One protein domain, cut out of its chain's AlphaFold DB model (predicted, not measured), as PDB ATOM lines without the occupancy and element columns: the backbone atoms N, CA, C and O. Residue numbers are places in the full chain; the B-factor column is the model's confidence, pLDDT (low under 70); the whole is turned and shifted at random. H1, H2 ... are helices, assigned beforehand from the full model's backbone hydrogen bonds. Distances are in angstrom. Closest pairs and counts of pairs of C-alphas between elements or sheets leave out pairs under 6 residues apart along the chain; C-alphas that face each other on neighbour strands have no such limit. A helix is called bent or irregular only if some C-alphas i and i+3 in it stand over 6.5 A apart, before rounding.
ATOM      1  N   CYS A  76      18.023  46.131  -5.186       84.81
ATOM      2  CA  CYS A  76      17.737  46.628  -3.844       84.81
ATOM      3  C   CYS A  76      16.256  46.991  -3.700       84.81
ATOM      4  O   CYS A  76      15.619  46.564  -2.741       84.81
ATOM      5  N   LEU A  77      15.697  47.718  -4.673       84.94
ATOM      6  CA  LEU A  77      14.282  48.086  -4.700       84.94
ATOM      7  C   LEU A  77      13.387  46.851  -4.775       84.94
ATOM      8  O   LEU A  77      12.461  46.735  -3.980       84.94
ATOM      9  N   TYR A  78      13.685  45.904  -5.665       81.19
ATOM     10  CA  TYR A  78      12.939  44.652  -5.765       81.19
ATOM     11  C   TYR A  78      12.942  43.891  -4.437       81.19
ATOM     12  O   TYR A  78      11.889  43.493  -3.947       81.19
ATOM     13  N   THR A  79      14.111  43.738  -3.814       84.12
ATOM     14  CA  THR A  79      14.245  43.032  -2.532       84.12
ATOM     15  C   THR A  79      13.501  43.757  -1.413       84.12
ATOM     16  O   THR A  79      12.831  43.112  -0.612       84.12
ATOM     17  N   PHE A  80      13.579  45.089  -1.370       87.56
ATOM     18  CA  PHE A  80      12.901  45.909  -0.367       87.56
ATOM     19  C   PHE A  80      11.375  45.850  -0.507       87.56
ATOM     20  O   PHE A  80      10.677  45.631   0.480       87.56
ATOM     21  N   LEU A  81      10.859  45.994  -1.730       82.81
ATOM     22  CA  LEU A  81       9.421  45.974  -2.006       82.81
ATOM     23  C   LEU A  81       8.810  44.583  -1.803       82.81
ATOM     24  O   LEU A  81       7.679  44.477  -1.341       82.81
ATOM     25  N   THR A  82       9.557  43.519  -2.107       83.75
ATOM     26  CA  THR A  82       9.061  42.135  -1.994       83.75
ATOM     27  C   THR A  82       9.374  41.481  -0.650       83.75
ATOM     28  O   THR A  82       8.898  40.378  -0.388       83.75
ATOM     29  N   PHE A  83      10.153  42.130   0.226       83.81
ATOM     30  CA  PHE A  83      10.639  41.528   1.474       83.81
ATOM     31  C   PHE A  83       9.500  40.990   2.351       83.81
ATOM     32  O   PHE A  83       9.595  39.851   2.809       83.81
ATOM     33  N   ASN A  84       8.420  41.763   2.499       85.00
ATOM     34  CA  ASN A  84       7.295  41.444   3.381       85.00
ATOM     35  C   ASN A  84       6.046  40.936   2.639       85.00
ATOM     36  O   ASN A  84       4.971  40.834   3.221       85.00
ATOM     37  N   GLU A  85       6.154  40.637   1.343       84.06
ATOM     38  CA  GLU A  85       4.992  40.297   0.510       84.06
ATOM     39  C   GLU A  85       4.351  38.950   0.903       84.06
ATOM     40  O   GLU A  85       3.171  38.723   0.663       84.06
ATOM     41  N   MET A  86       5.120  38.065   1.547       84.88
ATOM     42  CA  MET A  86       4.673  36.737   1.990       84.88
ATOM     43  C   MET A  86       4.582  36.588   3.517       84.88
ATOM     44  O   MET A  86       4.511  35.465   4.010       84.88
ATOM     45  N   GLY A  87       4.614  37.691   4.271       88.19
ATOM     46  CA  GLY A  87       4.606  37.650   5.738       88.19
ATOM     47  C   GLY A  87       5.797  36.871   6.312       88.19
ATOM     48  O   GLY A  87       6.935  37.086   5.900       88.19
ATOM     49  N   ASP A  88       5.525  35.937   7.228       90.25
ATOM     50  CA  ASP A  88       6.536  35.196   8.004       90.25
ATOM     51  C   ASP A  88       7.259  34.077   7.229       90.25
ATOM     52  O   ASP A  88       8.096  33.361   7.790       90.25
ATOM     53  N   ILE A  89       6.971  33.903   5.933       91.44
ATOM     54  CA  ILE A  89       7.637  32.873   5.132       91.44
ATOM     55  C   ILE A  89       9.116  33.246   4.929       91.44
ATOM     56  O   ILE A  89       9.421  34.294   4.351       91.44
ATOM     57  N   PRO A  90      10.062  32.373   5.317       90.56
ATOM     58  CA  PRO A  90      11.482  32.626   5.126       90.56
ATOM     59  C   PRO A  90      11.852  32.710   3.639       90.56
ATOM     60  O   PRO A  90      11.423  31.900   2.817       90.56
ATOM     61  N   PHE A  91      12.748  33.647   3.317       84.94
ATOM     62  CA  PHE A  91      13.209  33.945   1.952       84.94
ATOM     63  C   PHE A  91      13.791  32.743   1.189       84.94
ATOM     64  O   PHE A  91      13.764  32.730  -0.038       84.94
ATOM     65  N   THR A  92      14.345  31.752   1.891       88.31
ATOM     66  CA  THR A  92      15.000  30.575   1.295       88.31
ATOM     67  C   THR A  92      14.036  29.448   0.931       88.31
ATOM     68  O   THR A  92      14.481  28.436   0.394       88.31
ATOM     69  N   CYS A  93      12.741  29.599   1.221       91.69
ATOM     70  CA  CYS A  93      11.707  28.597   0.954       91.69
ATOM     71  C   CYS A  93      12.099  27.160   1.381       91.69
ATOM     72  O   CYS A  93      12.094  26.240   0.557       91.69
ATOM     73  N   PRO A  94      12.489  26.938   2.652       94.50
ATOM     74  CA  PRO A  94      12.965  25.645   3.107       94.50
ATOM     75  C   PRO A  94      11.827  24.622   3.115       94.50
ATOM     76  O   PRO A  94      10.699  24.909   3.509       94.50
ATOM     77  N   GLN A  95      12.148  23.382   2.746       92.19
ATOM     78  CA  GLN A  95      11.156  22.303   2.675       92.19
ATOM     79  C   GLN A  95      10.523  21.959   4.031       92.19
ATOM     80  O   GLN A  95       9.420  21.425   4.060       92.19
ATOM     81  N   ASN A  96      11.203  22.287   5.134       94.56
ATOM     82  CA  ASN A  96      10.748  22.020   6.499       94.56
ATOM     83  C   ASN A  96       9.801  23.103   7.051       94.56
ATOM     84  O   ASN A  96       9.391  23.006   8.204       94.56
ATOM     85  N   TYR A  97       9.488  24.149   6.279       93.75
ATOM     86  CA  TYR A  97       8.538  25.181   6.693       93.75
ATOM     87  C   TYR A  97       7.090  24.710   6.502       93.75
ATOM     88  O   TYR A  97       6.751  24.106   5.482       93.75
ATOM     89  N   THR A  98       6.227  25.007   7.474       95.81
ATOM     90  CA  THR A  98       4.804  24.645   7.431       95.81
ATOM     91  C   THR A  98       4.039  25.647   6.570       95.81
ATOM     92  O   THR A  98       3.570  26.673   7.051       95.81
ATOM     93  N   TYR A  99       3.932  25.364   5.274       93.69
ATOM     94  CA  TYR A  99       3.106  26.152   4.360       93.69
ATOM     95  C   TYR A  99       1.622  25.849   4.586       93.69
ATOM     96  O   TYR A  99       1.240  24.681   4.623       93.69
ATOM     97  N   GLU A 100       0.789  26.887   4.685       94.06
ATOM     98  CA  GLU A 100      -0.665  26.726   4.841       94.06
ATOM     99  C   GLU A 100      -1.299  26.042   3.628       94.06
ATOM    100  O   GLU A 100      -2.191  25.207   3.770       94.06
ATOM    101  N   THR A 101      -0.813  26.369   2.428       94.31
ATOM    102  CA  THR A 101      -1.303  25.789   1.180       94.31
ATOM    103  C   THR A 101      -0.171  25.488   0.198       94.31
ATOM    104  O   THR A 101       0.939  26.032   0.281       94.31
ATOM    105  N   SER A 102      -0.446  24.611  -0.771       91.19
ATOM    106  CA  SER A 102       0.490  24.297  -1.858       91.19
ATOM    107  C   SER A 102       0.773  25.498  -2.760       91.19
ATOM    108  O   SER A 102       1.889  25.627  -3.269       91.19
ATOM    109  N   GLU A 103      -0.200  26.393  -2.937       91.00
ATOM    110  CA  GLU A 103      -0.038  27.622  -3.718       91.00
ATOM    111  C   GLU A 103       0.972  28.562  -3.053       91.00
ATOM    112  O   GLU A 103       1.819  29.133  -3.738       91.00
ATOM    113  N   LEU A 104       0.948  28.658  -1.720       90.62
ATOM    114  CA  LEU A 104       1.878  29.481  -0.945       90.62
ATOM    115  C   LEU A 104       3.332  29.020  -1.137       90.62
ATOM    116  O   LEU A 104       4.246  29.823  -1.339       90.62
ATOM    117  N   ARG A 105       3.545  27.698  -1.140       91.06
ATOM    118  CA  ARG A 105       4.856  27.092  -1.407       91.06
ATOM    119  C   ARG A 105       5.330  27.374  -2.832       91.06
ATOM    120  O   ARG A 105       6.504  27.683  -3.039       91.06
ATOM    121  N   LEU A 106       4.433  27.268  -3.812       89.62
ATOM    122  CA  LEU A 106       4.750  27.576  -5.205       89.62
ATOM    123  C   LEU A 106       5.127  29.054  -5.372       89.62
ATOM    124  O   LEU A 106       6.154  29.352  -5.984       89.62
ATOM    125  N   ALA A 107       4.349  29.963  -4.783       87.69
ATOM    126  CA  ALA A 107       4.626  31.395  -4.798       87.69
ATOM    127  C   ALA A 107       6.008  31.702  -4.200       87.69
ATOM    128  O   ALA A 107       6.793  32.424  -4.819       87.69
ATOM    129  N   CYS A 108       6.351  31.084  -3.062       91.06
ATOM    130  CA  CYS A 108       7.678  31.198  -2.454       91.06
ATOM    131  C   CYS A 108       8.791  30.807  -3.439       91.06
ATOM    132  O   CYS A 108       9.716  31.584  -3.682       91.06
ATOM    133  N   ASN A 109       8.673  29.639  -4.075       91.00
ATOM    134  CA  ASN A 109       9.674  29.160  -5.032       91.00
ATOM    135  C   ASN A 109       9.834  30.092  -6.243       91.00
ATOM    136  O   ASN A 109      10.954  30.291  -6.719       91.00
ATOM    137  N   ILE A 110       8.743  30.689  -6.729       86.19
ATOM    138  CA  ILE A 110       8.782  31.673  -7.820       86.19
ATOM    139  C   ILE A 110       9.574  32.913  -7.392       86.19
ATOM    140  O   ILE A 110      10.470  33.350  -8.116       86.19
ATOM    141  N   ARG A 111       9.305  33.453  -6.199       86.94
ATOM    142  CA  ARG A 111      10.042  34.602  -5.650       86.94
ATOM    143  C   ARG A 111      11.530  34.300  -5.488       86.94
ATOM    144  O   ARG A 111      12.357  35.108  -5.908       86.94
ATOM    145  N   LEU A 112      11.874  33.139  -4.930       88.00
ATOM    146  CA  LEU A 112      13.266  32.711  -4.786       88.00
ATOM    147  C   LEU A 112      13.961  32.611  -6.150       88.00
ATOM    148  O   LEU A 112      15.076  33.099  -6.317       88.00
ATOM    149  N   THR A 113      13.282  32.031  -7.141       85.88
ATOM    150  CA  THR A 113      13.808  31.912  -8.507       85.88
ATOM    151  C   THR A 113      14.044  33.287  -9.128       85.88
ATOM    152  O   THR A 113      15.113  33.530  -9.685       85.88
ATOM    153  N   ASN A 114      13.101  34.217  -8.980       81.69
ATOM    154  CA  ASN A 114      13.246  35.582  -9.485       81.69
ATOM    155  C   ASN A 114      14.415  36.318  -8.826       81.69
ATOM    156  O   ASN A 114      15.206  36.956  -9.523       81.69
ATOM    157  N   LEU A 115      14.567  36.183  -7.506       82.75
ATOM    158  CA  LEU A 115      15.685  36.763  -6.770       82.75
ATOM    159  C   LEU A 115      17.029  36.202  -7.262       82.75
ATOM    160  O   LEU A 115      17.954  36.968  -7.528       82.75
ATOM    161  N   LEU A 116      17.124  34.881  -7.451       84.88
ATOM    162  CA  LEU A 116      18.320  34.229  -7.991       84.88
ATOM    163  C   LEU A 116      18.635  34.695  -9.415       84.88
ATOM    164  O   LEU A 116      19.781  35.033  -9.696       84.88
ATOM    165  N   CYS A 117      17.638  34.775 -10.296       80.44
ATOM    166  CA  CYS A 117      17.822  35.290 -11.653       80.44
ATOM    167  C   CYS A 117      18.367  36.722 -11.631       80.44
ATOM    168  O   CYS A 117      19.345  37.024 -12.317       80.44
ATOM    169  N   MET A 118      17.790  37.593 -10.801       76.75
ATOM    170  CA  MET A 118      18.286  38.957 -10.652       76.75
ATOM    171  C   MET A 118      19.730  38.986 -10.144       76.75
ATOM    172  O   MET A 118      20.522  39.746 -10.685       76.75
ATOM    173  N   LEU A 119      20.108  38.139  -9.183       81.69
ATOM    174  CA  LEU A 119      21.474  38.046  -8.642       81.69
ATOM    175  C   LEU A 119      22.504  37.483  -9.629       81.69
ATOM    176  O   LEU A 119      23.647  37.937  -9.653       81.69
ATOM    177  N   VAL A 120      22.125  36.507 -10.453       81.19
ATOM    178  CA  VAL A 120      23.038  35.877 -11.421       81.19
ATOM    179  C   VAL A 120      23.431  36.855 -12.532       81.19
ATOM    180  O   VAL A 120      24.583  36.867 -12.964       81.19
ATOM    181  N   PHE A 121      22.515  37.726 -12.955       75.56
ATOM    182  CA  PHE A 121      22.765  38.700 -14.018       75.56
ATOM    183  C   PHE A 121      23.990  39.617 -13.793       75.56
ATOM    184  O   PHE A 121      24.886  39.621 -14.641       75.56
ATOM    185  N   PRO A 122      24.111  40.381 -12.687       75.19
ATOM    186  CA  PRO A 122      25.266  41.243 -12.454       75.19
ATOM    187  C   PRO A 122      26.562  40.442 -12.311       75.19
ATOM    188  O   PRO A 122      27.605  40.921 -12.752       75.19
ATOM    189  N   ILE A 123      26.513  39.225 -11.758       81.75
ATOM    190  CA  ILE A 123      27.684  38.343 -11.661       81.75
ATOM    191  C   ILE A 123      28.192  38.011 -13.067       81.75
ATOM    192  O   ILE A 123      29.378  38.185 -13.349       81.75
ATOM    193  N   LEU A 124      27.298  37.604 -13.971       79.44
ATOM    194  CA  LEU A 124      27.647  37.334 -15.366       79.44
ATOM    195  C   LEU A 124      28.183  38.586 -16.075       79.44
ATOM    196  O   LEU A 124      29.185  38.494 -16.783       79.44
ATOM    197  N   CYS A 125      27.584  39.757 -15.845       75.25
ATOM    198  CA  CYS A 125      28.072  41.028 -16.389       75.25
ATOM    199  C   CYS A 125      29.492  41.365 -15.912       75.25
ATOM    200  O   CYS A 125      30.321  41.798 -16.713       75.25
ATOM    201  N   VAL A 126      29.799  41.145 -14.630       80.75
ATOM    202  CA  VAL A 126      31.148  41.355 -14.082       80.75
ATOM    203  C   VAL A 126      32.136  40.361 -14.688       80.75
ATOM    204  O   VAL A 126      33.191  40.776 -15.164       80.75
ATOM    205  N   LEU A 127      31.797  39.069 -14.737       82.38
ATOM    206  CA  LEU A 127      32.650  38.044 -15.352       82.38
ATOM    207  C   LEU A 127      32.942  38.353 -16.825       82.38
ATOM    208  O   LEU A 127      34.075  38.203 -17.283       82.38
ATOM    209  N   TYR A 128      31.939  38.840 -17.550       78.56
ATOM    210  CA  TYR A 128      32.079  39.281 -18.928       78.56
ATOM    211  C   TYR A 128      32.979  40.518 -19.062       78.56
ATOM    212  O   TYR A 128      33.888  40.547 -19.890       78.56
ATOM    213  N   ALA A 129      32.788  41.537 -18.223       76.69
ATOM    214  CA  ALA A 129      33.654  42.714 -18.224       76.69
ATOM    215  C   ALA A 129      35.118  42.337 -17.932       76.69
ATOM    216  O   ALA A 129      36.032  42.843 -18.586       76.69
ATOM    217  N   MET A 130      35.335  41.405 -16.999       81.12
ATOM    218  CA  MET A 130      36.657  40.868 -16.682       81.12
ATOM    219  C   MET A 130      37.260  40.104 -17.864       81.12
ATOM    220  O   MET A 130      38.431  40.317 -18.175       81.12
ATOM    221  N   SER A 131      36.488  39.264 -18.561       80.12
ATOM    222  CA  SER A 131      36.994  38.519 -19.721       80.12
ATOM    223  C   SER A 131      37.392  39.452 -20.867       80.12
ATOM    224  O   SER A 131      38.488  39.315 -21.411       80.12
ATOM    225  N   VAL A 132      36.579  40.466 -21.174       76.69
ATOM    226  CA  VAL A 132      36.907  41.500 -22.170       76.69
ATOM    227  C   VAL A 132      38.163  42.274 -21.762       76.69
ATOM    228  O   VAL A 132      39.059  42.482 -22.582       76.69
ATOM    229  N   TRP A 133      38.267  42.674 -20.494       79.38
ATOM    230  CA  TRP A 133      39.434  43.395 -19.989       79.38
ATOM    231  C   TRP A 133      40.718  42.564 -20.083       79.38
ATOM    232  O   TRP A 133      41.754  43.084 -20.505       79.38
ATOM    233  N   ILE A 134      40.647  41.270 -19.760       82.44
ATOM    234  CA  ILE A 134      41.758  40.327 -19.919       82.44
ATOM    235  C   ILE A 134      42.151  40.218 -21.396       82.44
ATOM    236  O   ILE A 134      43.327  40.380 -21.711       82.44
TER     237      ILE A 134
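What this domain is: This is residues 76 to 134 of the 212 residues of an uncharacterized protein of Gigaspora rosea (UniProt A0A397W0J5). One long helix, H2, makes the length of this domain, with the short helix H1 beside it near Leu 115 and a long looping link, residues 83 to 101, between the two. Residues 119 to 134 of H2 stick out as a bare arm, while the other 43 residues form a body of 28 by 19 by 16 A. The printed part has 59 residues, with two named helices in the order H1, H2 and no named strand, and its class is all helix. The whole is only just loose, close to extended, with a radius of gyration of the C-alphas of 15.3 A and spans of 51 by 22 by 15 A.

How they stand to each other: H1, residues 76 to 82, and H2, residues 102 to 134, are close but not clearly touching, with 1 pair of C-alphas within 8 A. That closest pair is the C-alphas of Thr 79 and Leu 115, 7.7 A apart. The two helices stand at a shallow tilt of 8 degrees and run opposite ways, with their centres 14.2 A apart. In H1 every O i to N i+4 pair is within hydrogen-bond range; in H2 27 of 29 are.

Where its parts are: H1 runs from C-alpha 76 at (17.737, 46.628, -3.844) to C-alpha 82, 9.9 A away. The link of 19 residues follows. H2 runs from C-alpha 102 at (0.490, 24.297, -1.858) to C-alpha 134 at (41.758, 40.327, -19.919), a length of 47.8 A. H2 is neither bent nor irregular, but only just: C-alphas 119 and 122 are 6.3 A apart.

The domain as a whole: The two C-alphas farthest apart are those of Glu 100 and Ile 134, at 51.0 A. The printed part has no cut, and the link from H1 to H2 is long. The mean pLDDT of the printed part is 85.6, and no printed residue is under 70.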